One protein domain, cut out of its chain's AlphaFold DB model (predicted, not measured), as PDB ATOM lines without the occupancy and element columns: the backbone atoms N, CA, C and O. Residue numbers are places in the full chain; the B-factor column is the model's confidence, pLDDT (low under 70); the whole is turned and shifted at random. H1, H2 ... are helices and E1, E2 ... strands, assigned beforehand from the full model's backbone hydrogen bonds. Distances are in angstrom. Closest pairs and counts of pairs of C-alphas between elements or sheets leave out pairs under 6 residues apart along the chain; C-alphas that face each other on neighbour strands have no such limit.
ATOM      1  N   GLU A  64      39.440 -65.513 -65.745       41.22
ATOM      2  CA  GLU A  64      38.156 -65.248 -65.091       41.22
ATOM      3  C   GLU A  64      37.888 -66.143 -63.860       41.22
ATOM      4  O   GLU A  64      37.364 -65.670 -62.851       41.22
ATOM      5  N   LEU A  65      38.283 -67.423 -63.898       44.03
ATOM      6  CA  LEU A  65      38.100 -68.378 -62.789       44.03
ATOM      7  C   LEU A  65      39.105 -68.157 -61.651       44.03
ATOM      8  O   LEU A  65      38.784 -68.373 -60.482       44.03
ATOM      9  N   SER A  66      40.310 -67.695 -61.987       50.31
ATOM     10  CA  SER A  66      41.343 -67.365 -61.004       50.31
ATOM     11  C   SER A  66      40.905 -66.172 -60.151       50.31
ATOM     12  O   SER A  66      40.980 -66.213 -58.928       50.31
ATOM     13  N   LEU A  67      40.370 -65.120 -60.772       50.81
ATOM     14  CA  LEU A  67      39.993 -63.883 -60.084       50.81
ATOM     15  C   LEU A  67      38.765 -64.017 -59.170       50.81
ATOM     16  O   LEU A  67      38.724 -63.356 -58.131       50.81
ATOM     17  N   MET A  68      37.812 -64.907 -59.481       48.16
ATOM     18  CA  MET A  68      36.703 -65.215 -58.564       48.16
ATOM     19  C   MET A  68      37.181 -65.856 -57.254       48.16
ATOM     20  O   MET A  68      36.699 -65.479 -56.188       48.16
ATOM     21  N   LEU A  69      38.156 -66.773 -57.316       50.97
ATOM     22  CA  LEU A  69      38.743 -67.402 -56.122       50.97
ATOM     23  C   LEU A  69      39.523 -66.402 -55.259       50.97
ATOM     24  O   LEU A  69      39.667 -66.594 -54.054       50.97
ATOM     25  N   PHE A  70      40.006 -65.319 -55.868       55.44
ATOM     26  CA  PHE A  70      40.849 -64.328 -55.215       55.44
ATOM     27  C   PHE A  70      40.141 -63.002 -54.924       55.44
ATOM     28  O   PHE A  70      40.810 -62.081 -54.470       55.44
ATOM     29  N   HIS A  71      38.820 -62.877 -55.123       56.50
ATOM     30  CA  HIS A  71      38.098 -61.609 -54.919       56.50
ATOM     31  C   HIS A  71      38.374 -61.031 -53.515       56.50
ATOM     32  O   HIS A  71      38.869 -59.913 -53.393       56.50
ATOM     33  N   GLN A  72      38.236 -61.843 -52.459       53.81
ATOM     34  CA  GLN A  72      38.602 -61.453 -51.085       53.81
ATOM     35  C   GLN A  72      40.082 -61.075 -50.907       53.81
ATOM     36  O   GLN A  72      40.409 -60.261 -50.056       53.81
ATOM     37  N   LEU A  73      40.991 -61.634 -51.707       55.62
ATOM     38  CA  LEU A  73      42.430 -61.354 -51.635       55.62
ATOM     39  C   LEU A  73      42.836 -60.123 -52.461       55.62
ATOM     40  O   LEU A  73      43.926 -59.584 -52.269       55.62
ATOM     41  N   LEU A  74      41.959 -59.650 -53.350       57.12
ATOM     42  CA  LEU A  74      42.140 -58.426 -54.128       57.12
ATOM     43  C   LEU A  74      41.729 -57.179 -53.350       57.12
ATOM     44  O   LEU A  74      42.163 -56.102 -53.740       57.12
ATOM     45  N   SER A  75      40.962 -57.300 -52.261       54.12
ATOM     46  CA  SER A  75      40.585 -56.168 -51.401       54.12
ATOM     47  C   SER A  75      41.766 -55.573 -50.625       54.12
ATOM     48  O   SER A  75      41.658 -54.507 -50.024       54.12
ATOM     49  N   MET A  76      42.921 -56.236 -50.639       59.12
ATOM     50  CA  MET A  76      44.012 -55.955 -49.715       59.12
ATOM     51  C   MET A  76      45.093 -55.105 -50.373       59.12
ATOM     52  O   MET A  76      46.050 -55.615 -50.950       59.12
ATOM     53  N   THR A  77      44.953 -53.784 -50.274       55.12
ATOM     54  CA  THR A  77      46.021 -52.857 -50.668       55.12
ATOM     55  C   THR A  77      46.821 -52.485 -49.424       55.12
ATOM     56  O   THR A  77      46.420 -51.620 -48.645       55.12
ATOM     57  N   LEU A  78      47.951 -53.154 -49.203       52.50
ATOM     58  CA  LEU A  78      48.836 -52.876 -48.072       52.50
ATOM     59  C   LEU A  78      49.613 -51.585 -48.340       52.50
ATOM     60  O   LEU A  78      50.517 -51.568 -49.167       52.50
ATOM     61  N   ALA A  79      49.266 -50.494 -47.656       47.19
ATOM     62  CA  ALA A  79      49.990 -49.218 -47.751       47.19
ATOM     63  C   ALA A  79      50.163 -48.683 -49.195       47.19
ATOM     64  O   ALA A  79      51.175 -48.073 -49.524       47.19
ATOM     65  N   GLY A  80      49.177 -48.912 -50.070       52.25
ATOM     66  CA  GLY A  80      49.238 -48.499 -51.480       52.25
ATOM     67  C   GLY A  80      49.949 -49.489 -52.411       52.25
ATOM     68  O   GLY A  80      49.989 -49.253 -53.618       52.25
ATOM     69  N   LEU A  81      50.468 -50.603 -51.884       62.16
ATOM     70  CA  LEU A  81      51.031 -51.693 -52.675       62.16
ATOM     71  C   LEU A  81      49.957 -52.727 -53.045       62.16
ATOM     72  O   LEU A  81      49.034 -52.961 -52.257       62.16
ATOM     73  N   PRO A  82      50.085 -53.378 -54.218       67.62
ATOM     74  CA  PRO A  82      49.227 -54.494 -54.584       67.62
ATOM     75  C   PRO A  82      49.295 -55.615 -53.536       67.62
ATOM     76  O   PRO A  82      50.337 -55.783 -52.892       67.62
ATOM     77  N   PRO A  83      48.227 -56.416 -53.386       69.00
ATOM     78  CA  PRO A  83      48.237 -57.546 -52.475       69.00
ATOM     79  C   PRO A  83      49.407 -58.489 -52.786       69.00
ATOM     80  O   PRO A  83      49.747 -58.659 -53.964       69.00
ATOM     81  N   PRO A  84      49.980 -59.176 -51.777       68.94
ATOM     82  CA  PRO A  84      51.076 -60.128 -51.975       68.94
ATOM     83  C   PRO A  84      50.795 -61.164 -53.068       68.94
ATOM     84  O   PRO A  84      51.698 -61.544 -53.804       68.94
ATOM     85  N   LEU A  85      49.529 -61.556 -53.231       70.69
ATOM     86  CA  LEU A  85      49.086 -62.438 -54.304       70.69
ATOM     87  C   LEU A  85      49.348 -61.853 -55.703       70.69
ATOM     88  O   LEU A  85      49.869 -62.545 -56.570       70.69
ATOM     89  N   VAL A  86      49.020 -60.578 -55.932       73.38
ATOM     90  CA  VAL A  86      49.279 -59.906 -57.217       73.38
ATOM     91  C   VAL A  86      50.783 -59.824 -57.467       73.38
ATOM     92  O   VAL A  86      51.233 -60.057 -58.589       73.38
ATOM     93  N   CYS A  87      51.568 -59.563 -56.421       73.94
ATOM     94  CA  CYS A  87      53.029 -59.583 -56.488       73.94
ATOM     95  C   CYS A  87      53.588 -60.982 -56.793       73.94
ATOM     96  O   CYS A  87      54.558 -61.089 -57.536       73.94
ATOM     97  N   ALA A  88      52.969 -62.055 -56.295       73.56
ATOM     98  CA  ALA A  88      53.405 -63.431 -56.543       73.56
ATOM     99  C   ALA A  88      53.268 -63.852 -58.017       73.56
ATOM    100  O   ALA A  88      54.012 -64.707 -58.488       73.56
ATOM    101  N   PHE A  89      52.353 -63.229 -58.766       75.00
ATOM    102  CA  PHE A  89      52.229 -63.450 -60.208       75.00
ATOM    103  C   PHE A  89      53.238 -62.646 -61.036       75.00
ATOM    104  O   PHE A  89      53.285 -62.830 -62.251       75.00
ATOM    105  N   HIS A  90      54.039 -61.764 -60.435       78.50
ATOM    106  CA  HIS A  90      54.992 -60.937 -61.170       78.50
ATOM    107  C   HIS A  90      55.978 -61.807 -61.975       78.50
ATOM    108  O   HIS A  90      56.643 -62.683 -61.429       78.50
ATOM    109  N   GLY A  91      56.053 -61.578 -63.291       75.94
ATOM    110  CA  GLY A  91      56.833 -62.404 -64.229       75.94
ATOM    111  C   GLY A  91      56.042 -63.518 -64.933       75.94
ATOM    112  O   GLY A  91      56.552 -64.119 -65.874       75.94
ATOM    113  N   SER A  92      54.786 -63.766 -64.545       80.31
ATOM    114  CA  SER A  92      53.874 -64.662 -65.269       80.31
ATOM    115  C   SER A  92      53.278 -63.985 -66.517       80.31
ATOM    116  O   SER A  92      52.952 -62.796 -66.462       80.31
ATOM    117  N   PRO A  93      53.009 -64.727 -67.613       76.94
ATOM    118  CA  PRO A  93      52.266 -64.216 -68.773       76.94
ATOM    119  C   PRO A  93      50.874 -63.658 -68.429       76.94
ATOM    120  O   PRO A  93      50.359 -62.783 -69.123       76.94
ATOM    121  N   CYS A  94      50.258 -64.140 -67.346       72.75
ATOM    122  CA  CYS A  94      48.934 -63.704 -66.900       72.75
ATOM    123  C   CYS A  94      48.972 -62.398 -66.085       72.75
ATOM    124  O   CYS A  94      47.935 -61.759 -65.906       72.75
ATOM    125  N   TYR A  95      50.149 -61.981 -65.606       79.31
ATOM    126  CA  TYR A  95      50.300 -60.829 -64.714       79.31
ATOM    127  C   TYR A  95      49.714 -59.521 -65.262       79.31
ATOM    128  O   TYR A  95      48.978 -58.873 -64.519       79.31
ATOM    129  N   PRO A  96      49.947 -59.125 -66.533       80.94
ATOM    130  CA  PRO A  96      49.402 -57.869 -67.051       80.94
ATOM    131  C   PRO A  96      47.872 -57.817 -66.989       80.94
ATOM    132  O   PRO A  96      47.308 -56.780 -66.651       80.94
ATOM    133  N   HIS A  97      47.213 -58.947 -67.259       79.00
ATOM    134  CA  HIS A  97      45.757 -59.066 -67.227       79.00
ATOM    135  C   HIS A  97      45.233 -58.971 -65.789       79.00
ATOM    136  O   HIS A  97      44.390 -58.125 -65.498       79.00
ATOM    137  N   ILE A  98      45.809 -59.754 -64.871       76.50
ATOM    138  CA  ILE A  98      45.439 -59.749 -63.446       76.50
ATOM    139  C   ILE A  98      45.661 -58.362 -62.828       76.50
ATOM    140  O   ILE A  98      44.823 -57.863 -62.082       76.50
ATOM    141  N   TYR A  99      46.778 -57.708 -63.151       79.12
ATOM    142  CA  TYR A  99      47.102 -56.387 -62.625       79.12
ATOM    143  C   TYR A  99      46.184 -55.288 -63.179       79.12
ATOM    144  O   TYR A  99      45.788 -54.384 -62.439       79.12
ATOM    145  N   ALA A 100      45.819 -55.365 -64.464       80.50
ATOM    146  CA  ALA A 100      44.853 -54.450 -65.067       80.50
ATOM    147  C   ALA A 100      43.466 -54.594 -64.425       80.50
ATOM    148  O   ALA A 100      42.830 -53.589 -64.102       80.50
ATOM    149  N   GLU A 101      43.026 -55.828 -64.179       78.12
ATOM    150  CA  GLU A 101      41.757 -56.087 -63.509       78.12
ATOM    151  C   GLU A 101      41.789 -55.627 -62.050       78.12
ATOM    152  O   GLU A 101      40.901 -54.876 -61.642       78.12
ATOM    153  N   TYR A 102      42.858 -55.941 -61.306       79.62
ATOM    154  CA  TYR A 102      43.084 -55.444 -59.944       79.62
ATOM    155  C   TYR A 102      42.940 -53.917 -59.867       79.62
ATOM    156  O   TYR A 102      42.190 -53.420 -59.029       79.62
ATOM    157  N   LYS A 103      43.581 -53.173 -60.782       79.62
ATOM    158  CA  LYS A 103      43.468 -51.705 -60.872       79.62
ATOM    159  C   LYS A 103      42.066 -51.208 -61.216       79.62
ATOM    160  O   LYS A 103      41.746 -50.058 -60.931       79.62
ATOM    161  N   SER A 104      41.257 -52.026 -61.882       79.94
ATOM    162  CA  SER A 104      39.895 -51.656 -62.263       79.94
ATOM    163  C   SER A 104      38.896 -51.846 -61.120       79.94
ATOM    164  O   SER A 104      37.971 -51.045 -60.992       79.94
ATOM    165  N   VAL A 105      39.118 -52.860 -60.276       83.06
ATOM    166  CA  VAL A 105      38.237 -53.185 -59.148       83.06
ATOM    167  C   VAL A 105      38.664 -52.525 -57.837       83.06
ATOM    168  O   VAL A 105      37.808 -52.313 -56.979       83.06
ATOM    169  N   ASN A 106      39.941 -52.154 -57.684       83.31
ATOM    170  CA  ASN A 106      40.467 -51.441 -56.516       83.31
ATOM    171  C   ASN A 106      40.724 -49.970 -56.809       83.31
ATOM    172  O   ASN A 106      41.502 -49.626 -57.698       83.31
ATOM    173  N   PHE A 107      40.144 -49.099 -55.988       86.56
ATOM    174  CA  PHE A 107      40.372 -47.666 -56.070       86.56
ATOM    175  C   PHE A 107      40.926 -47.119 -54.757       86.56
ATOM    176  O   PHE A 107      40.287 -47.220 -53.711       86.56
ATOM    177  N   VAL A 108      42.103 -46.494 -54.823       87.31
ATOM    178  CA  VAL A 108      42.692 -45.762 -53.696       87.31
ATOM    179  C   VAL A 108      42.225 -44.318 -53.752       87.31
ATOM    180  O   VAL A 108      42.546 -43.595 -54.695       87.31
ATOM    181  N   LEU A 109      41.474 -43.885 -52.746       86.38
ATOM    182  CA  LEU A 109      41.019 -42.513 -52.592       86.38
ATOM    183  C   LEU A 109      42.021 -41.710 -51.752       86.38
ATOM    184  O   LEU A 109      42.390 -42.097 -50.645       86.38
ATOM    185  N   SER A 110      42.447 -40.584 -52.308       84.62
ATOM    186  CA  SER A 110      43.432 -39.647 -51.763       84.62
ATOM    187  C   SER A 110      43.201 -38.268 -52.380       84.62
ATOM    188  O   SER A 110      42.451 -38.163 -53.357       84.62
ATOM    189  N   ASP A 111      43.889 -37.231 -51.897       79.69
ATOM    190  CA  ASP A 111      43.880 -35.914 -52.553       79.69
ATOM    191  C   ASP A 111      44.294 -36.005 -54.034       79.69
ATOM    192  O   ASP A 111      43.667 -35.391 -54.900       79.69
ATOM    193  N   ALA A 112      45.285 -36.845 -54.355       80.88
ATOM    194  CA  ALA A 112      45.783 -37.023 -55.720       80.88
ATOM    195  C   ALA A 112      44.772 -37.714 -56.652       80.88
ATOM    196  O   ALA A 112      44.687 -37.394 -57.838       80.88
ATOM    197  N   THR A 113      43.991 -38.664 -56.134       84.06
ATOM    198  CA  THR A 113      43.016 -39.432 -56.928       84.06
ATOM    199  C   THR A 113      41.612 -38.830 -56.908       84.06
ATOM    200  O   THR A 113      40.765 -39.223 -57.714       84.06
ATOM    201  N   MET A 114      41.365 -37.831 -56.058       83.56
ATOM    202  CA  MET A 114      40.073 -37.160 -55.922       83.56
ATOM    203  C   MET A 114      39.535 -36.555 -57.233       83.56
ATOM    204  O   MET A 114      38.346 -36.731 -57.510       83.56
ATOM    205  N   PRO A 115      40.340 -35.892 -58.093       81.94
ATOM    206  CA  PRO A 115      39.837 -35.357 -59.363       81.94
ATOM    207  C   PRO A 115      39.311 -36.450 -60.304       81.94
ATOM    208  O   PRO A 115      38.276 -36.281 -60.957       81.94
ATOM    209  N   VAL A 116      40.000 -37.595 -60.344       84.12
ATOM    210  CA  VAL A 116      39.578 -38.763 -61.126       84.12
ATOM    211  C   VAL A 116      38.310 -39.352 -60.524       84.12
ATOM    212  O   VAL A 116      37.341 -39.562 -61.247       84.12
ATOM    213  N   PHE A 117      38.286 -39.554 -59.204       84.06
ATOM    214  CA  PHE A 117      37.122 -40.093 -58.507       84.06
ATOM    215  C   PHE A 117      35.877 -39.238 -58.757       84.06
ATOM    216  O   PHE A 117      34.851 -39.762 -59.166       84.06
ATOM    217  N   ARG A 118      35.991 -37.908 -58.662       79.94
ATOM    218  CA  ARG A 118      34.883 -36.969 -58.897       79.94
ATOM    219  C   ARG A 118      34.257 -37.081 -60.291       79.94
ATOM    220  O   ARG A 118      33.081 -36.774 -60.462       79.94
ATOM    221  N   THR A 119      35.043 -37.463 -61.295       80.44
ATOM    222  CA  THR A 119      34.599 -37.529 -62.697       80.44
ATOM    223  C   THR A 119      34.292 -38.950 -63.165       80.44
ATOM    224  O   THR A 119      33.791 -39.132 -64.278       80.44
ATOM    225  N   ILE A 120      34.537 -39.961 -62.324       79.25
ATOM    226  CA  ILE A 120      34.416 -41.377 -62.691       79.25
ATOM    227  C   ILE A 120      32.975 -41.794 -63.003       79.25
ATOM    228  O   ILE A 120      32.738 -42.747 -63.741       79.25
ATOM    229  N   THR A 121      32.011 -41.047 -62.477       70.44
ATOM    230  CA  THR A 121      30.571 -41.250 -62.672       70.44
ATOM    231  C   THR A 121      30.062 -40.602 -63.953       70.44
ATOM    232  O   THR A 121      29.132 -41.105 -64.568       70.44
ATOM    233  N   ILE A 122      30.722 -39.534 -64.406       62.44
ATOM    234  CA  ILE A 122      30.376 -38.806 -65.633       62.44
ATOM    235  C   ILE A 122      30.834 -39.593 -66.876       62.44
ATOM    236  O   ILE A 122      30.277 -39.431 -67.959       62.44
ATOM    237  N   ARG A 123      31.841 -40.471 -66.745       53.28
ATOM    238  CA  ARG A 123      32.420 -41.231 -67.865       53.28
ATOM    239  C   ARG A 123      32.205 -42.744 -67.732       53.28
ATOM    240  O   ARG A 123      33.029 -43.446 -67.148       53.28
ATOM    241  N   GLY A 124      31.153 -43.254 -68.377       57.91
ATOM    242  CA  GLY A 124      31.060 -44.658 -68.812       57.91
ATOM    243  C   GLY A 124      30.935 -45.715 -67.709       57.91
ATOM    244  O   GLY A 124      31.553 -46.771 -67.828       57.91
ATOM    245  N   GLY A 125      30.193 -45.437 -66.629       69.56
ATOM    246  CA  GLY A 125      29.850 -46.445 -65.609       69.56
ATOM    247  C   GLY A 125      31.042 -46.982 -64.806       69.56
ATOM    248  O   GLY A 125      30.949 -48.021 -64.162       69.56
ATOM    249  N   LYS A 126      32.191 -46.295 -64.827       77.19
ATOM    250  CA  LYS A 126      33.418 -46.781 -64.177       77.19
ATOM    251  C   LYS A 126      33.295 -46.926 -62.658       77.19
ATOM    252  O   LYS A 126      34.034 -47.724 -62.091       77.19
ATOM    253  N   LEU A 127      32.374 -46.206 -62.009       83.81
ATOM    254  CA  LEU A 127      32.114 -46.368 -60.574       83.81
ATOM    255  C   LEU A 127      31.637 -47.788 -60.231       83.81
ATOM    256  O   LEU A 127      32.063 -48.330 -59.222       83.81
ATOM    257  N   GLU A 128      30.810 -48.403 -61.082       83.50
ATOM    258  CA  GLU A 128      30.267 -49.756 -60.860       83.50
ATOM    259  C   GLU A 128      31.336 -50.847 -60.970       83.50
ATOM    260  O   GLU A 128      31.182 -51.941 -60.427       83.50
ATOM    261  N   LYS A 129      32.440 -50.549 -61.665       84.56
ATOM    262  CA  LYS A 129      33.584 -51.458 -61.778       84.56
ATOM    263  C   LYS A 129      34.401 -51.510 -60.492       84.56
ATOM    264  O   LYS A 129      35.013 -52.537 -60.215       84.56
ATOM    265  N   ILE A 130      34.390 -50.437 -59.702       87.00
ATOM    266  CA  ILE A 130      35.098 -50.396 -58.427       87.00
ATOM    267  C   ILE A 130      34.316 -51.231 -57.418       87.00
ATOM    268  O   ILE A 130      33.174 -50.931 -57.078       87.00
ATOM    269  N   ARG A 131      34.965 -52.273 -56.908       86.81
ATOM    270  CA  ARG A 131      34.439 -53.151 -55.860       86.81
ATOM    271  C   ARG A 131      35.055 -52.854 -54.501       86.81
ATOM    272  O   ARG A 131      34.392 -53.032 -53.485       86.81
ATOM    273  N   TYR A 132      36.286 -52.359 -54.503       87.00
ATOM    274  CA  TYR A 132      37.094 -52.139 -53.318       87.00
ATOM    275  C   TYR A 132      37.521 -50.684 -53.240       87.00
ATOM    276  O   TYR A 132      38.222 -50.185 -54.124       87.00
ATOM    277  N   LEU A 133      37.111 -50.007 -52.173       89.31
ATOM    278  CA  LEU A 133      37.487 -48.622 -51.925       89.31
ATOM    279  C   LEU A 133      38.491 -48.564 -50.774       89.31
ATOM    280  O   LEU A 133      38.186 -48.978 -49.662       89.31
ATOM    281  N   GLN A 134      39.681 -48.040 -51.048       88.44
ATOM    282  CA  GLN A 134      40.781 -47.929 -50.091       88.44
ATOM    283  C   GLN A 134      40.989 -46.467 -49.728       88.44
ATOM    284  O   GLN A 134      41.169 -45.628 -50.607       88.44
ATOM    285  N   ILE A 135      40.981 -46.149 -48.441       88.31
ATOM    286  CA  ILE A 135      41.045 -44.779 -47.943       88.31
ATOM    287  C   ILE A 135      42.029 -44.746 -46.774       88.31
ATOM    288  O   ILE A 135      41.982 -45.603 -45.894       88.31
ATOM    289  N   ARG A 136      42.914 -43.750 -46.729       87.94
ATOM    290  CA  ARG A 136      43.764 -43.492 -45.558       87.94
ATOM    291  C   ARG A 136      43.663 -42.033 -45.154       87.94
ATOM    292  O   ARG A 136      43.667 -41.178 -46.031       87.94
ATOM    293  N   SER A 137      43.575 -41.742 -43.860       87.06
ATOM    294  CA  SER A 137      43.397 -40.362 -43.394       87.06
ATOM    295  C   SER A 137      44.595 -39.461 -43.688       87.06
ATOM    296  O   SER A 137      44.411 -38.282 -43.961       87.06
ATOM    297  N   ASP A 138      45.811 -40.009 -43.674       85.12
ATOM    298  CA  ASP A 138      47.061 -39.293 -43.957       85.12
ATOM    299  C   ASP A 138      47.259 -38.957 -45.445       85.12
ATOM    300  O   ASP A 138      48.085 -38.114 -45.782       85.12
ATOM    301  N   ASN A 139      46.456 -39.549 -46.334       84.75
ATOM    302  CA  ASN A 139      46.445 -39.227 -47.764       84.75
ATOM    303  C   ASN A 139      45.604 -37.986 -48.109       84.75
ATOM    304  O   ASN A 139      45.422 -37.674 -49.293       84.75
ATOM    305  N   PHE A 140      45.065 -37.309 -47.095       79.56
ATOM    306  CA  PHE A 140      44.265 -36.105 -47.246       79.56
ATOM    307  C   PHE A 140      44.808 -34.985 -46.377       79.56
ATOM    308  O   PHE A 140      45.037 -35.150 -45.178       79.56
ATOM    309  N   SER A 141      44.959 -33.811 -46.973       74.25
ATOM    310  CA  SER A 141      45.286 -32.598 -46.236       74.25
ATOM    311  C   SER A 141      44.109 -32.196 -45.345       74.25
ATOM    312  O   SER A 141      42.966 -32.193 -45.793       74.25
ATOM    313  N   VAL A 142      44.368 -31.803 -44.095       64.12
ATOM    314  CA  VAL A 142      43.323 -31.445 -43.108       64.12
ATOM    315  C   VAL A 142      42.314 -30.452 -43.699       64.12
ATOM    316  O   VAL A 142      41.109 -30.652 -43.601       64.12
ATOM    317  N   ARG A 143      42.798 -29.438 -44.430       59.66
ATOM    318  CA  ARG A 143      41.968 -28.407 -45.078       59.66
ATOM    319  C   ARG A 143      41.146 -28.895 -46.275       59.66
ATOM    320  O   ARG A 143      40.187 -28.223 -46.641       59.66
ATOM    321  N   SER A 144      41.506 -30.017 -46.901       56.47
ATOM    322  CA  SER A 144      40.736 -30.579 -48.024       56.47
ATOM    323  C   SER A 144      39.439 -31.251 -47.562       56.47
ATOM    324  O   SER A 144      38.459 -31.236 -48.307       56.47
ATOM    325  N   TRP A 145      39.417 -31.766 -46.324       57.16
ATOM    326  CA  TRP A 145      38.264 -32.418 -45.693       57.16
ATOM    327  C   TRP A 145      37.572 -31.579 -44.627       57.16
ATOM    328  O   TRP A 145      36.485 -31.945 -44.169       57.16
ATOM    329  N   ASP A 146      38.175 -30.463 -44.219       49.47
ATOM    330  CA  ASP A 146      37.606 -29.630 -43.176       49.47
ATOM    331  C   ASP A 146      36.300 -28.976 -43.648       49.47
ATOM    332  O   ASP A 146      36.246 -28.205 -44.606       49.47
ATOM    333  N   ALA A 147      35.214 -29.285 -42.944       46.19
ATOM    334  CA  ALA A 147      33.902 -28.697 -43.174       46.19
ATOM    335  C   ALA A 147      33.790 -27.262 -42.629       46.19
ATOM    336  O   ALA A 147      32.774 -26.611 -42.876       46.19
ATOM    337  N   ARG A 148      34.780 -26.795 -41.847       46.91
ATOM    338  CA  ARG A 148      34.682 -25.547 -41.074       46.91
ATOM    339  C   ARG A 148      35.158 -24.290 -41.792       46.91
ATOM    340  O   ARG A 148      34.708 -23.213 -41.416       46.91
ATOM    341  N   SER A 149      36.021 -24.382 -42.805       43.31
ATOM    342  CA  SER A 149      36.497 -23.191 -43.523       43.31
ATOM    343  C   SER A 149      35.930 -23.153 -44.943       43.31
ATOM    344  O   SER A 149      36.242 -24.016 -45.758       43.31
ATOM    345  N   ASN A 150      35.133 -22.115 -45.206       34.50
ATOM    346  CA  ASN A 150      34.401 -21.771 -46.430       34.50
ATOM    347  C   ASN A 150      33.021 -22.421 -46.601       34.50
ATOM    348  O   ASN A 150      32.900 -23.607 -46.888       34.50
ATOM    349  N   ASN A 151      31.996 -21.562 -46.475       36.41
ATOM    350  CA  ASN A 151      30.645 -21.650 -47.040       36.41
ATOM    351  C   ASN A 151      30.249 -23.055 -47.499       36.41
ATOM    352  O   ASN A 151      30.592 -23.469 -48.609       36.41
ATOM    353  N   GLY A 152      29.523 -23.772 -46.636       41.97
ATOM    354  CA  GLY A 152      29.094 -25.148 -46.867       41.97
ATOM    355  C   GLY A 152      28.681 -25.407 -48.316       41.97
ATOM    356  O   GLY A 152      27.823 -24.712 -48.845       41.97
ATOM    357  N   SER A 153      29.339 -26.367 -48.978       39.81
ATOM    358  CA  SER A 153      28.792 -27.144 -50.114       39.81
ATOM    359  C   SER A 153      29.834 -27.916 -50.929       39.81
ATOM    360  O   SER A 153      29.435 -28.772 -51.711       39.81
ATOM    361  N   ARG A 154      31.150 -27.680 -50.805       47.75
ATOM    362  CA  ARG A 154      32.103 -28.178 -51.828       47.75
ATOM    363  C   ARG A 154      33.140 -29.201 -51.368       47.75
ATOM    364  O   ARG A 154      34.196 -29.294 -51.982       47.75
ATOM    365  N   HIS A 155      32.835 -30.028 -50.367       63.75
ATOM    366  CA  HIS A 155      33.643 -31.237 -50.181       63.75
ATOM    367  C   HIS A 155      33.348 -32.221 -51.330       63.75
ATOM    368  O   HIS A 155      32.168 -32.521 -51.572       63.75
ATOM    369  N   PRO A 156      34.361 -32.747 -52.039       63.19
ATOM    370  CA  PRO A 156      34.136 -33.589 -53.209       63.19
ATOM    371  C   PRO A 156      33.318 -34.839 -52.895       63.19
ATOM    372  O   PRO A 156      32.425 -35.170 -53.665       63.19
ATOM    373  N   LEU A 157      33.528 -35.476 -51.733       74.31
ATOM    374  CA  LEU A 157      32.680 -36.598 -51.318       74.31
ATOM    375  C   LEU A 157      31.324 -36.167 -50.767       74.31
ATOM    376  O   LEU A 157      30.402 -36.967 -50.809       74.31
ATOM    377  N   LYS A 158      31.148 -34.938 -50.246       75.44
ATOM    378  CA  LYS A 158      29.812 -34.457 -49.811       75.44
ATOM    379  C   LYS A 158      28.817 -34.456 -50.956       75.44
ATOM    380  O   LYS A 158      27.667 -34.807 -50.743       75.44
ATOM    381  N   THR A 159      29.283 -34.114 -52.149       75.56
ATOM    382  CA  THR A 159      28.448 -34.007 -53.349       75.56
ATOM    383  C   THR A 159      28.606 -35.187 -54.303       75.56
ATOM    384  O   THR A 159      27.987 -35.201 -55.365       75.56
ATOM    385  N   HIS A 160      29.421 -36.188 -53.955       84.56
ATOM    386  CA  HIS A 160      29.641 -37.322 -54.840       84.56
ATOM    387  C   HIS A 160      28.430 -38.257 -54.856       84.56
ATOM    388  O   HIS A 160      27.918 -38.659 -53.811       84.56
ATOM    389  N   VAL A 161      28.032 -38.683 -56.054       85.31
ATOM    390  CA  VAL A 161      26.887 -39.587 -56.265       85.31
ATOM    391  C   VAL A 161      27.053 -40.948 -55.582       85.31
ATOM    392  O   VAL A 161      26.059 -41.608 -55.311       85.31
ATOM    393  N   CYS A 162      28.274 -41.347 -55.206       87.81
ATOM    394  CA  CYS A 162      28.490 -42.592 -54.457       87.81
ATOM    395  C   CYS A 162      27.794 -42.616 -53.084       87.81
ATOM    396  O   CYS A 162      27.661 -43.684 -52.504       87.81
ATOM    397  N   LYS A 163      27.338 -41.469 -52.568       87.38
ATOM    398  CA  LYS A 163      26.491 -41.373 -51.367       87.38
ATOM    399  C   LYS A 163      25.002 -41.552 -51.610       87.38
ATOM    400  O   LYS A 163      24.230 -41.586 -50.662       87.38
ATOM    401  N   LEU A 164      24.602 -41.589 -52.870       85.81
ATOM    402  CA  LEU A 164      23.239 -41.894 -53.276       85.81
ATOM    403  C   LEU A 164      23.164 -43.331 -53.780       85.81
ATOM    404  O   LEU A 164      22.194 -44.023 -53.501       85.81
ATOM    405  N   PHE A 165      24.195 -43.769 -54.505       85.00
ATOM    406  CA  PHE A 165      24.252 -45.097 -55.090       85.00
ATOM    407  C   PHE A 165      25.695 -45.525 -55.360       85.00
ATOM    408  O   PHE A 165      26.463 -44.806 -56.005       85.00
ATOM    409  N   ASN A 166      26.059 -46.722 -54.913       90.44
ATOM    410  CA  ASN A 166      27.291 -47.399 -55.314       90.44
ATOM    411  C   ASN A 166      27.130 -48.929 -55.238       90.44
ATOM    412  O   ASN A 166      26.067 -49.444 -54.896       90.44
ATOM    413  N   SER A 167      28.174 -49.673 -55.604       89.19
ATOM    414  CA  SER A 167      28.185 -51.145 -55.576       89.19
ATOM    415  C   SER A 167      29.489 -51.697 -55.000       89.19
ATOM    416  O   SER A 167      29.986 -52.734 -55.450       89.19
ATOM    417  N   PHE A 168      30.059 -50.983 -54.024       90.06
ATOM    418  CA  PHE A 168      31.256 -51.439 -53.326       90.06
ATOM    419  C   PHE A 168      30.939 -52.718 -52.539       90.06
ATOM    420  O   PHE A 168      29.902 -52.794 -51.879       90.06
ATOM    421  N   HIS A 169      31.828 -53.708 -52.619       88.44
ATOM    422  CA  HIS A 169      31.797 -54.925 -51.805       88.44
ATOM    423  C   HIS A 169      32.524 -54.720 -50.478       88.44
ATOM    424  O   HIS A 169      32.121 -55.270 -49.459       88.44
ATOM    425  N   GLU A 170      33.591 -53.923 -50.471       88.56
ATOM    426  CA  GLU A 170      34.339 -53.645 -49.253       88.56
ATOM    427  C   GLU A 170      34.949 -52.246 -49.302       88.56
ATOM    428  O   GLU A 170      35.465 -51.789 -50.330       88.56
ATOM    429  N   ILE A 171      34.862 -51.551 -48.171       91.50
ATOM    430  CA  ILE A 171      35.441 -50.227 -47.978       91.50
ATOM    431  C   ILE A 171      36.420 -50.316 -46.816       91.50
ATOM    432  O   ILE A 171      36.034 -50.588 -45.682       91.50
ATOM    433  N   ASN A 172      37.688 -50.067 -47.112       89.44
ATOM    434  CA  ASN A 172      38.782 -50.084 -46.159       89.44
ATOM    435  C   ASN A 172      39.204 -48.656 -45.848       89.44
ATOM    436  O   ASN A 172      39.656 -47.921 -46.727       89.44
ATOM    437  N   PHE A 173      39.099 -48.272 -44.584       91.25
ATOM    438  CA  PHE A 173      39.586 -47.000 -44.086       91.25
ATOM    439  C   PHE A 173      40.702 -47.213 -43.068       91.25
ATOM    440  O   PHE A 173      40.542 -47.931 -42.088       91.25
ATOM    441  N   THR A 174      41.846 -46.568 -43.278       90.00
ATOM    442  CA  THR A 174      42.934 -46.527 -42.300       90.00
ATOM    443  C   THR A 174      42.966 -45.155 -41.637       90.00
ATOM    444  O   THR A 174      43.329 -44.162 -42.266       90.00
ATOM    445  N   ALA A 175      42.597 -45.114 -40.363       90.19
ATOM    446  CA  ALA A 175      42.729 -43.965 -39.485       90.19
ATOM    447  C   ALA A 175      44.160 -43.919 -38.931       90.19
ATOM    448  O   ALA A 175      44.565 -44.794 -38.166       90.19
ATOM    449  N   VAL A 176      44.931 -42.916 -39.339       88.94
ATOM    450  CA  VAL A 176      46.343 -42.751 -38.982       88.94
ATOM    451  C   VAL A 176      46.495 -41.570 -38.036       88.94
ATOM    452  O   VAL A 176      46.319 -40.419 -38.439       88.94
ATOM    453  N   GLN A 177      46.857 -41.863 -36.791       86.88
ATOM    454  CA  GLN A 177      47.314 -40.871 -35.828       86.88
ATOM    455  C   GLN A 177      48.851 -40.895 -35.784       86.88
ATOM    456  O   GLN A 177      49.435 -41.979 -35.705       86.88
ATOM    457  N   PRO A 178      49.537 -39.736 -35.795       82.44
ATOM    458  CA  PRO A 178      50.953 -39.685 -35.450       82.44
ATOM    459  C   PRO A 178      51.185 -40.315 -34.069       82.44
ATOM    460  O   PRO A 178      50.441 -40.046 -33.123       82.44
ATOM    461  N   ALA A 179      52.198 -41.172 -33.932       74.50
ATOM    462  CA  ALA A 179      52.533 -41.741 -32.630       74.50
ATOM    463  C   ALA A 179      52.874 -40.609 -31.653       74.50
ATOM    464  O   ALA A 179      53.572 -39.673 -32.025       74.50
ATOM    465  N   ARG A 180      52.420 -40.676 -30.397       71.81
ATOM    466  CA  ARG A 180      52.790 -39.667 -29.395       71.81
ATOM    467  C   ARG A 180      54.295 -39.737 -29.136       71.81
ATOM    468  O   ARG A 180      54.765 -40.657 -28.472       71.81
ATOM    469  N   THR A 181      55.045 -38.768 -29.646       69.50
ATOM    470  CA  THR A 181      56.469 -38.582 -29.339       69.50
ATOM    471  C   THR A 181      56.670 -37.216 -28.697       69.50
ATOM    472  O   THR A 181      55.784 -36.366 -28.757       69.50
ATOM    473  N   GLN A 182      57.843 -36.980 -28.102       67.19
ATOM    474  CA  GLN A 182      58.203 -35.665 -27.555       67.19
ATOM    475  C   GLN A 182      58.193 -34.547 -28.614       67.19
ATOM    476  O   GLN A 182      58.106 -33.377 -28.256       67.19
ATOM    477  N   HIS A 183      58.274 -34.900 -29.901       69.25
ATOM    478  CA  HIS A 183      58.318 -33.951 -31.012       69.25
ATOM    479  C   HIS A 183      56.943 -33.619 -31.596       69.25
ATOM    480  O   HIS A 183      56.833 -32.623 -32.304       69.25
ATOM    481  N   PHE A 184      55.906 -34.414 -31.310       71.56
ATOM    482  CA  PHE A 184      54.563 -34.132 -31.812       71.56
ATOM    483  C   PHE A 184      53.803 -33.217 -30.863       71.56
ATOM    484  O   PHE A 184      53.714 -33.448 -29.656       71.56
ATOM    485  N   THR A 185      53.205 -32.185 -31.435       74.62
ATOM    486  CA  THR A 185      52.380 -31.238 -30.702       74.62
ATOM    487  C   THR A 185      50.969 -31.794 -30.494       74.62
ATOM    488  O   THR A 185      50.426 -32.536 -31.316       74.62
ATOM    489  N   ASN A 186      50.308 -31.370 -29.412       80.62
ATOM    490  CA  ASN A 186      48.880 -31.653 -29.216       80.62
ATOM    491  C   ASN A 186      48.017 -31.125 -30.380       80.62
ATOM    492  O   ASN A 186      46.945 -31.671 -30.629       80.62
ATOM    493  N   SER A 187      48.487 -30.093 -31.094       82.12
ATOM    494  CA  SER A 187      47.817 -29.534 -32.272       82.12
ATOM    495  C   SER A 187      47.810 -30.514 -33.444       82.12
ATOM    496  O   SER A 187      46.756 -30.761 -34.015       82.12
ATOM    497  N   GLU A 188      48.946 -31.137 -33.764       83.38
ATOM    498  CA  GLU A 188      49.042 -32.112 -34.864       83.38
ATOM    499  C   GLU A 188      48.189 -33.356 -34.599       83.38
ATOM    500  O   GLU A 188      47.484 -33.843 -35.482       83.38
ATOM    501  N   LEU A 189      48.192 -33.846 -33.354       85.44
ATOM    502  CA  LEU A 189      47.320 -34.946 -32.939       85.44
ATOM    503  C   LEU A 189      45.842 -34.562 -33.047       85.44
ATOM    504  O   LEU A 189      45.018 -35.381 -33.453       85.44
ATOM    505  N   PHE A 190      45.494 -33.331 -32.674       85.38
ATOM    506  CA  PHE A 190      44.131 -32.824 -32.781       85.38
ATOM    507  C   PHE A 190      43.682 -32.711 -34.242       85.38
ATOM    508  O   PHE A 190      42.605 -33.195 -34.578       85.38
ATOM    509  N   GLU A 191      44.520 -32.158 -35.118       84.44
ATOM    510  CA  GLU A 191      44.247 -32.034 -36.552       84.44
ATOM    511  C   GLU A 191      44.088 -33.394 -37.241       84.44
ATOM    512  O   GLU A 191      43.124 -33.597 -37.980       84.44
ATOM    513  N   ALA A 192      44.972 -34.357 -36.956       87.25
ATOM    514  CA  ALA A 192      44.859 -35.714 -37.491       87.25
ATOM    515  C   ALA A 192      43.536 -36.375 -37.071       87.25
ATOM    516  O   ALA A 192      42.819 -36.938 -37.899       87.25
ATOM    517  N   ASN A 193      43.175 -36.248 -35.792       89.44
ATOM    518  CA  ASN A 193      41.936 -36.799 -35.253       89.44
ATOM    519  C   ASN A 193      40.678 -36.108 -35.818       89.44
ATOM    520  O   ASN A 193      39.684 -36.785 -36.095       89.44
ATOM    521  N   LEU A 194      40.714 -34.791 -36.035       85.94
ATOM    522  CA  LEU A 194      39.633 -34.065 -36.710       85.94
ATOM    523  C   LEU A 194      39.459 -34.522 -38.160       85.94
ATOM    524  O   LEU A 194      38.331 -34.725 -38.610       85.94
ATOM    525  N   ASN A 195      40.566 -34.707 -38.881       85.38
ATOM    526  CA  ASN A 195      40.536 -35.189 -40.257       85.38
ATOM    527  C   ASN A 195      39.907 -36.590 -40.328       85.38
ATOM    528  O   ASN A 195      39.000 -36.824 -41.122       85.38
ATOM    529  N   ILE A 196      40.308 -37.497 -39.430       90.06
ATOM    530  CA  ILE A 196      39.716 -38.839 -39.302       90.06
ATOM    531  C   ILE A 196      38.204 -38.763 -39.056       90.06
ATOM    532  O   ILE A 196      37.448 -39.470 -39.721       90.06
ATOM    533  N   GLU A 197      37.751 -37.903 -38.138       88.88
ATOM    534  CA  GLU A 197      36.326 -37.738 -37.822       88.88
ATOM    535  C   GLU A 197      35.518 -37.253 -39.034       88.88
ATOM    536  O   GLU A 197      34.487 -37.844 -39.367       88.88
ATOM    537  N   SER A 198      36.014 -36.219 -39.726       84.94
ATOM    538  CA  SER A 198      35.391 -35.700 -40.951       84.94
ATOM    539  C   SER A 198      35.319 -36.784 -42.028       84.94
ATOM    540  O   SER A 198      34.277 -36.977 -42.659       84.94
ATOM    541  N   ILE A 199      36.401 -37.558 -42.178       88.00
ATOM    542  CA  ILE A 199      36.481 -38.632 -43.163       88.00
ATOM    543  C   ILE A 199      35.470 -39.740 -42.908       88.00
ATOM    544  O   ILE A 199      34.699 -40.106 -43.802       88.00
ATOM    545  N   LEU A 200      35.430 -40.231 -41.674       91.00
ATOM    546  CA  LEU A 200      34.502 -41.272 -41.257       91.00
ATOM    547  C   LEU A 200      33.049 -40.871 -41.489       91.00
ATOM    548  O   LEU A 200      32.267 -41.697 -41.964       91.00
ATOM    549  N   HIS A 201      32.695 -39.612 -41.212       88.88
ATOM    550  CA  HIS A 201      31.334 -39.126 -41.420       88.88
ATOM    551  C   HIS A 201      30.900 -39.296 -42.881       88.88
ATOM    552  O   HIS A 201      29.816 -39.813 -43.155       88.88
ATOM    553  N   GLU A 202      31.753 -38.922 -43.839       87.94
ATOM    554  CA  GLU A 202      31.395 -39.055 -45.250       87.94
ATOM    555  C   GLU A 202      31.428 -40.497 -45.747       87.94
ATOM    556  O   GLU A 202      30.599 -40.851 -46.585       87.94
ATOM    557  N   ILE A 203      32.334 -41.332 -45.233       90.75
ATOM    558  CA  ILE A 203      32.400 -42.747 -45.610       90.75
ATOM    559  C   ILE A 203      31.150 -43.493 -45.149       90.75
ATOM    560  O   ILE A 203      30.612 -44.272 -45.929       90.75
ATOM    561  N   CYS A 204      30.633 -43.230 -43.945       91.62
ATOM    562  CA  CYS A 204      29.418 -43.896 -43.462       91.62
ATOM    563  C   CYS A 204      28.222 -43.657 -44.402       91.62
ATOM    564  O   CYS A 204      27.461 -44.580 -44.687       91.62
ATOM    565  N   HIS A 205      28.098 -42.451 -44.968       89.75
ATOM    566  CA  HIS A 205      27.089 -42.173 -45.996       89.75
ATOM    567  C   HIS A 205      27.305 -42.991 -47.278       89.75
ATOM    568  O   HIS A 205      26.338 -43.432 -47.888       89.75
ATOM    569  N   ILE A 206      28.557 -43.212 -47.689       91.12
ATOM    570  CA  ILE A 206      28.887 -44.049 -48.851       91.12
ATOM    571  C   ILE A 206      28.554 -45.518 -48.561       91.12
ATOM    572  O   ILE A 206      27.954 -46.184 -49.398       91.12
ATOM    573  N   VAL A 207      28.899 -46.018 -47.372       91.81
ATOM    574  CA  VAL A 207      28.608 -47.394 -46.940       91.81
ATOM    575  C   VAL A 207      27.101 -47.667 -46.988       91.81
ATOM    576  O   VAL A 207      26.673 -48.623 -47.634       91.81
ATOM    577  N   ASN A 208      26.288 -46.794 -46.383       90.12
ATOM    578  CA  ASN A 208      24.827 -46.939 -46.354       90.12
ATOM    579  C   ASN A 208      24.173 -46.838 -47.741       90.12
ATOM    580  O   ASN A 208      23.109 -47.413 -47.959       90.12
ATOM    581  N   ALA A 209      24.804 -46.130 -48.678       88.81
ATOM    582  CA  ALA A 209      24.319 -45.966 -50.045       88.81
ATOM    583  C   ALA A 209      24.705 -47.113 -50.992       88.81
ATOM    584  O   ALA A 209      24.371 -47.069 -52.178       88.81
ATOM    585  N   SER A 210      25.453 -48.115 -50.515       88.44
ATOM    586  CA  SER A 210      25.796 -49.270 -51.344       88.44
ATOM    587  C   SER A 210      24.570 -50.144 -51.574       88.44
ATOM    588  O   SER A 210      23.905 -50.584 -50.634       88.44
ATOM    589  N   ASN A 211      24.307 -50.473 -52.834       86.19
ATOM    590  CA  ASN A 211      23.267 -51.427 -53.203       86.19
ATOM    591  C   ASN A 211      23.650 -52.882 -52.910       86.19
ATOM    592  O   ASN A 211      22.788 -53.753 -52.936       86.19
ATOM    593  N   GLN A 212      24.928 -53.141 -52.632       84.50
ATOM    594  CA  GLN A 212      25.412 -54.430 -52.144       84.50
ATOM    595  C   GLN A 212      25.341 -54.469 -50.610       84.50
ATOM    596  O   GLN A 212      24.946 -53.489 -49.973       84.50
ATOM    597  N   THR A 213      25.750 -55.582 -50.002       86.38
ATOM    598  CA  THR A 213      26.015 -55.685 -48.559       86.38
ATOM    599  C   THR A 213      27.514 -55.502 -48.301       86.38
ATOM    600  O   THR A 213      28.231 -56.501 -48.200       86.38
ATOM    601  N   PRO A 214      28.044 -54.257 -48.281       88.88
ATOM    602  CA  PRO A 214      29.476 -54.066 -48.163       88.88
ATOM    603  C   PRO A 214      29.973 -54.441 -46.772       88.88
ATOM    604  O   PRO A 214      29.303 -54.195 -45.771       88.88
ATOM    605  N   THR A 215      31.204 -54.934 -46.718       90.31
ATOM    606  CA  THR A 215      31.987 -54.966 -45.482       90.31
ATOM    607  C   THR A 215      32.649 -53.602 -45.288       90.31
ATOM    608  O   THR A 215      33.351 -53.120 -46.182       90.31
ATOM    609  N   PHE A 216      32.434 -52.947 -44.145       93.06
ATOM    610  CA  PHE A 216      33.145 -51.710 -43.808       93.06
ATOM    611  C   PHE A 216      34.211 -51.986 -42.758       93.06
ATOM    612  O   PHE A 216      33.909 -52.444 -41.660       93.06
ATOM    613  N   ARG A 217      35.466 -51.689 -43.088       91.62
ATOM    614  CA  ARG A 217      36.619 -51.995 -42.250       91.62
ATOM    615  C   ARG A 217      37.381 -50.726 -41.905       91.62
ATOM    616  O   ARG A 217      37.743 -49.950 -42.787       91.62
ATOM    617  N   VAL A 218      37.652 -50.535 -40.618       91.88
ATOM    618  CA  VAL A 218      38.416 -49.403 -40.091       91.88
ATOM    619  C   VAL A 218      39.630 -49.907 -39.325       91.88
ATOM    620  O   VAL A 218      39.500 -50.591 -38.311       91.88
ATOM    621  N   LYS A 219      40.820 -49.541 -39.796       89.38
ATOM    622  CA  LYS A 219      42.107 -49.837 -39.165       89.38
ATOM    623  C   LYS A 219      42.641 -48.589 -38.471       89.38
ATOM    624  O   LYS A 219      42.839 -47.569 -39.121       89.38
ATOM    625  N   PHE A 220      42.910 -48.680 -37.176       88.56
ATOM    626  CA  PHE A 220      43.469 -47.596 -36.371       88.56
ATOM    627  C   PHE A 220      44.976 -47.803 -36.176       88.56
ATOM    628  O   PHE A 220      45.388 -48.772 -35.539       88.56
ATOM    629  N   LEU A 221      45.788 -46.887 -36.712       87.81
ATOM    630  CA  LEU A 221      47.248 -46.856 -36.591       87.81
ATOM    631  C   LEU A 221      47.683 -45.718 -35.661       87.81
ATOM    632  O   LEU A 221      47.165 -44.607 -35.758       87.81
ATOM    633  N   GLY A 222      48.646 -45.991 -34.776       85.12
ATOM    634  CA  GLY A 222      49.197 -44.998 -33.842       85.12
ATOM    635  C   GLY A 222      48.370 -44.755 -32.572       85.12
ATOM    636  O   GLY A 222      48.771 -43.951 -31.733       85.12
ATOM    637  N   TYR A 223      47.252 -45.468 -32.395       85.94
ATOM    638  CA  TYR A 223      46.441 -45.429 -31.175       85.94
ATOM    639  C   TYR A 223      46.968 -46.436 -30.154       85.94
ATOM    640  O   TYR A 223      46.937 -47.643 -30.398       85.94
ATOM    641  N   ASN A 224      47.426 -45.955 -28.997       83.00
ATOM    642  CA  ASN A 224      47.916 -46.824 -27.933       83.00
ATOM    643  C   ASN A 224      46.759 -47.259 -27.007       83.00
ATOM    644  O   ASN A 224      46.226 -46.413 -26.287       83.00
ATOM    645  N   PRO A 225      46.391 -48.556 -26.940       74.50
ATOM    646  CA  PRO A 225      45.322 -49.030 -26.054       74.50
ATOM    647  C   PRO A 225      45.640 -48.854 -24.560       74.50
ATOM    648  O   PRO A 225      44.728 -48.801 -23.740       74.50
ATOM    649  N   GLY A 226      46.920 -48.733 -24.192       79.62
ATOM    650  CA  GLY A 226      47.348 -48.409 -22.828       79.62
ATOM    651  C   GLY A 226      47.225 -46.921 -22.474       79.62
ATOM    652  O   GLY A 226      47.383 -46.556 -21.311       79.62
ATOM    653  N   ASN A 227      46.947 -46.046 -23.446       86.12
ATOM    654  CA  ASN A 227      46.749 -44.619 -23.222       86.12
ATOM    655  C   ASN A 227      45.250 -44.286 -23.163       86.12
ATOM    656  O   ASN A 227      44.520 -44.473 -24.135       86.12
ATOM    657  N   LEU A 228      44.790 -43.725 -22.040       85.69
ATOM    658  CA  LEU A 228      43.371 -43.408 -21.826       85.69
ATOM    659  C   LEU A 228      42.796 -42.419 -22.850       85.69
ATOM    660  O   LEU A 228      41.625 -42.527 -23.212       85.69
ATOM    661  N   ILE A 229      43.595 -41.460 -23.323       86.06
ATOM    662  CA  ILE A 229      43.132 -40.462 -24.291       86.06
ATOM    663  C   ILE A 229      42.964 -41.119 -25.664       86.06
ATOM    664  O   ILE A 229      41.926 -40.936 -26.298       86.06
ATOM    665  N   ASP A 230      43.944 -41.910 -26.106       86.50
ATOM    666  CA  ASP A 230      43.866 -42.614 -27.390       86.50
ATOM    667  C   ASP A 230      42.733 -43.656 -27.380       86.50
ATOM    668  O   ASP A 230      41.958 -43.735 -28.334       86.50
ATOM    669  N   GLN A 231      42.553 -44.385 -26.272       87.69
ATOM    670  CA  GLN A 231      41.432 -45.312 -26.097       87.69
ATOM    671  C   GLN A 231      40.078 -44.587 -26.103       87.69
ATOM    672  O   GLN A 231      39.123 -45.059 -26.724       87.69
ATOM    673  N   GLY A 232      39.982 -43.430 -25.440       89.44
ATOM    674  CA  GLY A 232      38.784 -42.590 -25.458       89.44
ATOM    675  C   GLY A 232      38.417 -42.135 -26.872       89.44
ATOM    676  O   GLY A 232      37.249 -42.208 -27.256       89.44
ATOM    677  N   ARG A 233      39.414 -41.741 -27.675       90.00
ATOM    678  CA  ARG A 233      39.229 -41.366 -29.085       90.00
ATOM    679  C   ARG A 233      38.810 -42.541 -29.953       90.00
ATOM    680  O   ARG A 233      37.834 -42.426 -30.687       90.00
ATOM    681  N   LEU A 234      39.473 -43.687 -29.823       90.50
ATOM    682  CA  LEU A 234      39.093 -44.900 -30.546       90.50
ATOM    683  C   LEU A 234      37.635 -45.281 -30.253       90.50
ATOM    684  O   LEU A 234      36.853 -45.498 -31.177       90.50
ATOM    685  N   ASN A 235      37.236 -45.269 -28.978       91.44
ATOM    686  CA  ASN A 235      35.853 -45.523 -28.576       91.44
ATOM    687  C   ASN A 235      34.875 -44.497 -29.180       91.44
ATOM    688  O   ASN A 235      33.768 -44.868 -29.570       91.44
ATOM    689  N   GLN A 236      35.268 -43.221 -29.275       93.44
ATOM    690  CA  GLN A 236      34.467 -42.178 -29.921       93.44
ATOM    691  C   GLN A 236      34.252 -42.479 -31.412       93.44
ATOM    692  O   GLN A 236      33.115 -42.407 -31.875       93.44
ATOM    693  N   TYR A 237      35.295 -42.875 -32.148       94.06
ATOM    694  CA  TYR A 237      35.174 -43.238 -33.565       94.06
ATOM    695  C   TYR A 237      34.298 -44.465 -33.788       94.06
ATOM    696  O   TYR A 237      33.429 -44.450 -34.656       94.06
ATOM    697  N   VAL A 238      34.470 -45.509 -32.974       92.94
ATOM    698  CA  VAL A 238      33.640 -46.720 -33.055       92.94
ATOM    699  C   VAL A 238      32.169 -46.390 -32.790       92.94
ATOM    700  O   VAL A 238      31.295 -46.865 -33.517       92.94
ATOM    701  N   ARG A 239      31.880 -45.535 -31.798       93.00
ATOM    702  CA  ARG A 239      30.516 -45.051 -31.522       93.00
ATOM    703  C   ARG A 239      29.950 -44.231 -32.677       93.00
ATOM    704  O   ARG A 239      28.799 -44.446 -33.041       93.00
ATOM    705  N   LEU A 240      30.747 -43.333 -33.259       92.75
ATOM    706  CA  LEU A 240      30.351 -42.523 -34.413       92.75
ATOM    707  C   LEU A 240      29.953 -43.412 -35.596       92.75
ATOM    708  O   LEU A 240      28.855 -43.256 -36.124       92.75
ATOM    709  N   VAL A 241      30.812 -44.360 -35.977       93.94
ATOM    710  CA  VAL A 241      30.536 -45.287 -37.085       93.94
ATOM    711  C   VAL A 241      29.298 -46.125 -36.788       93.94
ATOM    712  O   VAL A 241      28.388 -46.184 -37.606       93.94
ATOM    713  N   THR A 242      29.222 -46.724 -35.598       92.62
ATOM    714  CA  THR A 242      28.092 -47.586 -35.222       92.62
ATOM    715  C   THR A 242      26.767 -46.826 -35.255       92.62
ATOM    716  O   THR A 242      25.800 -47.329 -35.815       92.62
ATOM    717  N   GLY A 243      26.726 -45.599 -34.726       90.62
ATOM    718  CA  GLY A 243      25.530 -44.757 -34.785       90.62
ATOM    719  C   GLY A 243      25.145 -44.391 -36.221       90.62
ATOM    720  O   GLY A 243      24.006 -44.584 -36.621       90.62
ATOM    721  N   LYS A 244      26.110 -43.945 -37.034       90.19
ATOM    722  CA  LYS A 244      25.848 -43.517 -38.419       90.19
ATOM    723  C   LYS A 244      25.433 -44.649 -39.349       90.19
ATOM    724  O   LYS A 244      24.684 -44.418 -40.296       90.19
ATOM    725  N   LEU A 245      25.926 -45.859 -39.115       89.69
ATOM    726  CA  LEU A 245      25.493 -47.034 -39.863       89.69
ATOM    727  C   LEU A 245      24.099 -47.503 -39.416       89.69
ATOM    728  O   LEU A 245      23.303 -47.901 -40.263       89.69
ATOM    729  N   ALA A 246      23.775 -47.377 -38.124       81.62
ATOM    730  CA  ALA A 246      22.445 -47.672 -37.589       81.62
ATOM    731  C   ALA A 246      21.354 -46.681 -38.043       81.62
ATOM    732  O   ALA A 246      20.187 -47.052 -38.070       81.62
ATOM    733  N   ASP A 247      21.717 -45.457 -38.450       69.00
ATOM    734  CA  ASP A 247      20.785 -44.500 -39.076       69.00
ATOM    735  C   ASP A 247      20.238 -44.996 -40.441       69.00
ATOM    736  O   ASP A 247      19.334 -44.386 -41.013       69.00
ATOM    737  N   GLY A 248      20.795 -46.077 -41.003       64.31
ATOM    738  CA  GLY A 248      20.295 -46.727 -42.214       64.31
ATOM    739  C   GLY A 248      19.237 -47.804 -41.935       64.31
ATOM    740  O   GLY A 248      19.128 -48.332 -40.837       64.31
ATOM    741  N   ASN A 249      18.503 -48.228 -42.970       71.56
ATOM    742  CA  ASN A 249      17.520 -49.329 -42.887       71.56
ATOM    743  C   ASN A 249      18.160 -50.733 -42.748       71.56
ATOM    744  O   ASN A 249      17.567 -51.728 -43.161       71.56
ATOM    745  N   ARG A 250      19.396 -50.831 -42.252       80.25
ATOM    746  CA  ARG A 250      20.176 -52.073 -42.196       80.25
ATOM    747  C   ARG A 250      20.753 -52.264 -40.803       80.25
ATOM    748  O   ARG A 250      21.204 -51.310 -40.178       80.25
ATOM    749  N   THR A 251      20.778 -53.510 -40.348       84.50
ATOM    750  CA  THR A 251      21.368 -53.869 -39.058       84.50
ATOM    751  C   THR A 251      22.838 -54.198 -39.253       84.50
ATOM    752  O   THR A 251      23.175 -55.106 -40.008       84.50
ATOM    753  N   TRP A 252      23.706 -53.468 -38.558       89.19
ATOM    754  CA  TRP A 252      25.155 -53.631 -38.637       89.19
ATOM    755  C   TRP A 252      25.709 -54.252 -37.361       89.19
ATOM    756  O   TRP A 252      25.390 -53.796 -36.262       89.19
ATOM    757  N   THR A 253      26.598 -55.231 -37.506       86.38
ATOM    758  CA  THR A 253      27.301 -55.847 -36.374       86.38
ATOM    759  C   THR A 253      28.762 -55.419 -36.359       86.38
ATOM    760  O   THR A 253      29.505 -55.796 -37.268       86.38
ATOM    761  N   PRO A 254      29.206 -54.646 -35.350       90.75
ATOM    762  CA  PRO A 254      30.618 -54.356 -35.164       90.75
ATOM    763  C   PRO A 254      31.344 -55.563 -34.560       90.75
ATOM    764  O   PRO A 254      30.960 -56.062 -33.501       90.75
ATOM    765  N   ARG A 255      32.457 -55.970 -35.167       90.31
ATOM    766  CA  ARG A 255      33.427 -56.905 -34.584       90.31
ATOM    767  C   ARG A 255      34.812 -56.276 -34.530       90.31
ATOM    768  O   ARG A 255      35.204 -55.526 -35.424       90.31
ATOM    769  N   ARG A 256      35.553 -56.578 -33.467       87.31
ATOM    770  CA  ARG A 256      36.950 -56.166 -33.304       87.31
ATOM    771  C   ARG A 256      37.858 -57.335 -33.647       87.31
ATOM    772  O   ARG A 256      37.675 -58.424 -33.111       87.31
ATOM    773  N   GLU A 257      38.877 -57.075 -34.452       83.56
ATOM    774  CA  GLU A 257      39.898 -58.056 -34.808       83.56
ATOM    775  C   GLU A 257      41.297 -57.579 -34.415       83.56
ATOM    776  O   GLU A 257      41.613 -56.385 -34.451       83.56
ATOM    777  N   LEU A 258      42.126 -58.540 -34.000       68.25
ATOM    778  CA  LEU A 258      43.561 -58.356 -33.751       68.25
ATOM    779  C   LEU A 258      44.406 -58.758 -34.971       68.25
ATOM    780  O   LEU A 258      45.591 -58.447 -35.040       68.25
ATOM    781  N   THR A 259      43.801 -59.450 -35.935       60.88
ATOM    782  CA  THR A 259      44.394 -59.765 -37.233       60.88
ATOM    783  C   THR A 259      44.382 -58.531 -38.132       60.88
ATOM    784  O   THR A 259      43.374 -57.837 -38.263       60.88
ATOM    785  N   GLY A 260      45.534 -58.233 -38.733       59.25
ATOM    786  CA  GLY A 260      45.695 -57.176 -39.725       59.25
ATOM    787  C   GLY A 260      45.239 -57.626 -41.116       59.25
ATOM    788  O   GLY A 260      44.311 -58.416 -41.267       59.25
ATOM    789  N   ASP A 261      45.843 -57.065 -42.157       55.88
ATOM    790  CA  ASP A 261      45.438 -57.302 -43.541       55.88
ATOM    791  C   ASP A 261      45.957 -58.684 -43.992       55.88
ATOM    792  O   ASP A 261      47.151 -58.963 -43.901       55.88
ATOM    793  N   GLY A 262      45.073 -59.574 -44.456       52.28
ATOM    794  CA  GLY A 262      45.471 -60.865 -45.041       52.28
ATOM    795  C   GLY A 262      45.961 -61.921 -44.056       52.28
ATOM    796  O   GLY A 262      46.816 -62.729 -44.408       52.28
ATOM    797  N   GLY A 263      45.453 -61.909 -42.820       52.97
ATOM    798  CA  GLY A 263      45.846 -62.863 -41.774       52.97
ATOM    799  C   GLY A 263      47.175 -62.527 -41.090       52.97
ATOM    800  O   GLY A 263      47.577 -63.224 -40.162       52.97
ATOM    801  N   VAL A 264      47.839 -61.441 -41.498       55.31
ATOM    802  CA  VAL A 264      49.052 -60.949 -40.845       55.31
ATOM    803  C   VAL A 264      48.663 -60.043 -39.686       55.31
ATOM    804  O   VAL A 264      47.951 -59.062 -39.868       55.31
ATOM    805  N   VAL A 265      49.132 -60.348 -38.479       61.09
ATOM    806  CA  VAL A 265      48.997 -59.445 -37.328       61.09
ATOM    807  C   VAL A 265      49.871 -58.213 -37.585       61.09
ATOM    808  O   VAL A 265      51.066 -58.336 -37.845       61.09
ATOM    809  N   HIS A 266      49.276 -57.023 -37.547       64.19
ATOM    810  CA  HIS A 266      49.983 -55.752 -37.716       64.19
ATOM    811  C   HIS A 266      49.738 -54.851 -36.509       64.19
ATOM    812  O   HIS A 266      48.734 -55.008 -35.816       64.19
ATOM    813  N   ASP A 267      50.613 -53.865 -36.317       60.09
ATOM    814  CA  ASP A 267      50.435 -52.813 -35.319       60.09
ATOM    815  C   ASP A 267      49.167 -52.006 -35.626       60.09
ATOM    816  O   ASP A 267      49.161 -51.133 -36.492       60.09
ATOM    817  N   GLY A 268      48.059 -52.323 -34.959       68.50
ATOM    818  CA  GLY A 268      46.814 -51.574 -35.088       68.50
ATOM    819  C   GLY A 268      45.588 -52.334 -34.599       68.50
ATOM    820  O   GLY A 268      45.576 -53.557 -34.509       68.50
ATOM    821  N   ILE A 269      44.531 -51.589 -34.281       81.00
ATOM    822  CA  ILE A 269      43.230 -52.151 -33.904       81.00
ATOM    823  C   ILE A 269      42.323 -52.084 -35.128       81.00
ATOM    824  O   ILE A 269      42.169 -51.013 -35.716       81.00
ATOM    825  N   VAL A 270      41.714 -53.208 -35.502       87.12
ATOM    826  CA  VAL A 270      40.791 -53.279 -36.637       87.12
ATOM    827  C   VAL A 270      39.368 -53.469 -36.127       87.12
ATOM    828  O   VAL A 270      39.108 -54.317 -35.273       87.12
ATOM    829  N   TRP A 271      38.449 -52.678 -36.665       90.81
ATOM    830  CA  TRP A 271      37.013 -52.851 -36.493       90.81
ATOM    831  C   TRP A 271      36.353 -53.106 -37.840       90.81
ATOM    832  O   TRP A 271      36.692 -52.461 -38.831       90.81
ATOM    833  N   ILE A 272      35.420 -54.048 -37.865       90.88
ATOM    834  CA  ILE A 272      34.692 -54.460 -39.062       90.88
ATOM    835  C   ILE A 272      33.197 -54.371 -38.765       90.88
ATOM    836  O   ILE A 272      32.752 -54.845 -37.723       90.88
ATOM    837  N   TRP A 273      32.439 -53.766 -39.673       92.81
ATOM    838  CA  TRP A 273      30.982 -53.724 -39.659       92.81
ATOM    839  C   TRP A 273      30.452 -54.496 -40.865       92.81
ATOM    840  O   TRP A 273      30.798 -54.193 -42.010       92.81
ATOM    841  N   GLU A 274      29.593 -55.471 -40.591       90.12
ATOM    842  CA  GLU A 274      28.918 -56.311 -41.585       90.12
ATOM    843  C   GLU A 274      27.404 -56.280 -41.349       90.12
ATOM    844  O   GLU A 274      26.947 -56.084 -40.217       90.12
ATOM    845  N   ILE A 275      26.631 -56.436 -42.424       85.88
ATOM    846  CA  ILE A 275      25.165 -56.491 -42.375       85.88
ATOM    847  C   ILE A 275      24.731 -57.916 -42.010       85.88
ATOM    848  O   ILE A 275      25.302 -58.869 -42.541       85.88
ATOM    849  N   ILE A 276      23.740 -58.036 -41.121       76.38
ATOM    850  CA  ILE A 276      23.053 -59.306 -40.804       76.38
ATOM    851  C   ILE A 276      21.917 -59.551 -41.796       76.38
ATOM    852  O   ILE A 276      21.138 -58.595 -42.025       76.38
TER     853      ILE A 276
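What this domain is: This is residues 64 to 276 of the 276 residues of an uncharacterized protein of Botryotinia fuckeliana (strain B05.10) (UniProt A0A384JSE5). A twisted sheet of six strands makes a wall, with two long helices, H8 and H9, side by side over one face, and a loose cluster of smaller helices, H1 to H4, near the beginning of edge strand E1. Residues 148 to 153 and 181 to 187 stick out. The printed part has 213 residues with nine named helices and six named strands, in the order H1 H2 H3 H4 E1 H5 H6 E2 H7 E3 H8 E4 H9 E5 E6; the class is mixed, helices and strands. The mixed sheet runs E1 E2 E3 E4 E6 E5. The whole is compact, with a radius of gyration of the C-alphas of 17.5 A and spans of 51 by 39 by 36 A.

How they stand to each other: E3, residues 170 to 176, is parallel to E2, residues 132 to 136, with N 135 and O 172 2.8 A apart, and to E4, residues 215 to 221, with N 173 and O 217 2.8 A apart. E1, residues 106 to 109, is parallel to E2, with N 107 and O 132 2.9 A apart. E6, residues 269 to 275, is antiparallel to E4, with N 218 and O 271 2.8 A apart, and forms a hairpin with E5, residues 252 to 257, with N 255 and O 272 2.8 A apart. These N and O pairs are within hydrogen-bond range. H8, residues 186 to 208, is over E3 at a height over the sheet of 9.2 A; H9, residues 228 to 246, is on the same face at 9.5 A, over E6 and only just over E4, where 3 of its C-alphas fall. These are two layers, helices on one face of a sheet. H9 touches H8 with residues 237 to 245 alone, at a shallow tilt of 19 degrees, the same way; the closest C-alphas, of Cys 204 and Leu 245, are 6.2 A apart. H7, residues 142 to 145, touches H8, closest at the C-alphas of Val 142 and Asn 195, 5.5 A. H5, residues 114 to 119, only grazes the sheet; H6, residues 126 to 129, is not on it. Strand-helix-strand units, parallel neighbour strands with helices between, are E1, H5 H6, E2; E2, H7, E3; and E3, H8, E4; E4, H9, E5 is a split one, with E6 between its strands; the four crossovers are right-handed. H4, residues 95 to 105, only grazes the sheet, and only just, with 5 pairs of C-alphas within 10 A; so does H2, residues 71 to 74, also with 5. H3, residues 84 to 88, and H4 only just touch, with 3 pairs of C-alphas within 8 A, the closest Val 86 and Tyr 99, 6.8 A. H1, residues 64 to 69, is close to but not clearly touching H4, the closest C-alphas, of Leu 67 and Ile 98, being 7.6 A apart. Every O i to N i+4 pair is within hydrogen-bond range in H3, H4, H5 and H9, against 18 of 19 in H8 and 1 of 2 in H1; H2, H6 and H7 are too short for one.

Where its parts are: H1 begins at C-alpha 64, (38.156, -65.248, -65.091). From first to last C-alpha H8 measures 33.3 A, H9 26.5 A, E6 20.4 A and H4 15.3 A. E6 ends at C-alpha 275, (25.165, -56.491, -42.375).

The domain as a whole: The C-alphas farthest apart, of Pro 93 and Asn 151, are 52.5 A apart. The printed part has no cut. The links from H7 to E3, 24 residues, and E5 to E6, 11 residues, are long. Mean pLDDT of the printed part is 77.3; 56 residues are under 70, among them 64 to 84, 142 to 156 and 258 to 268.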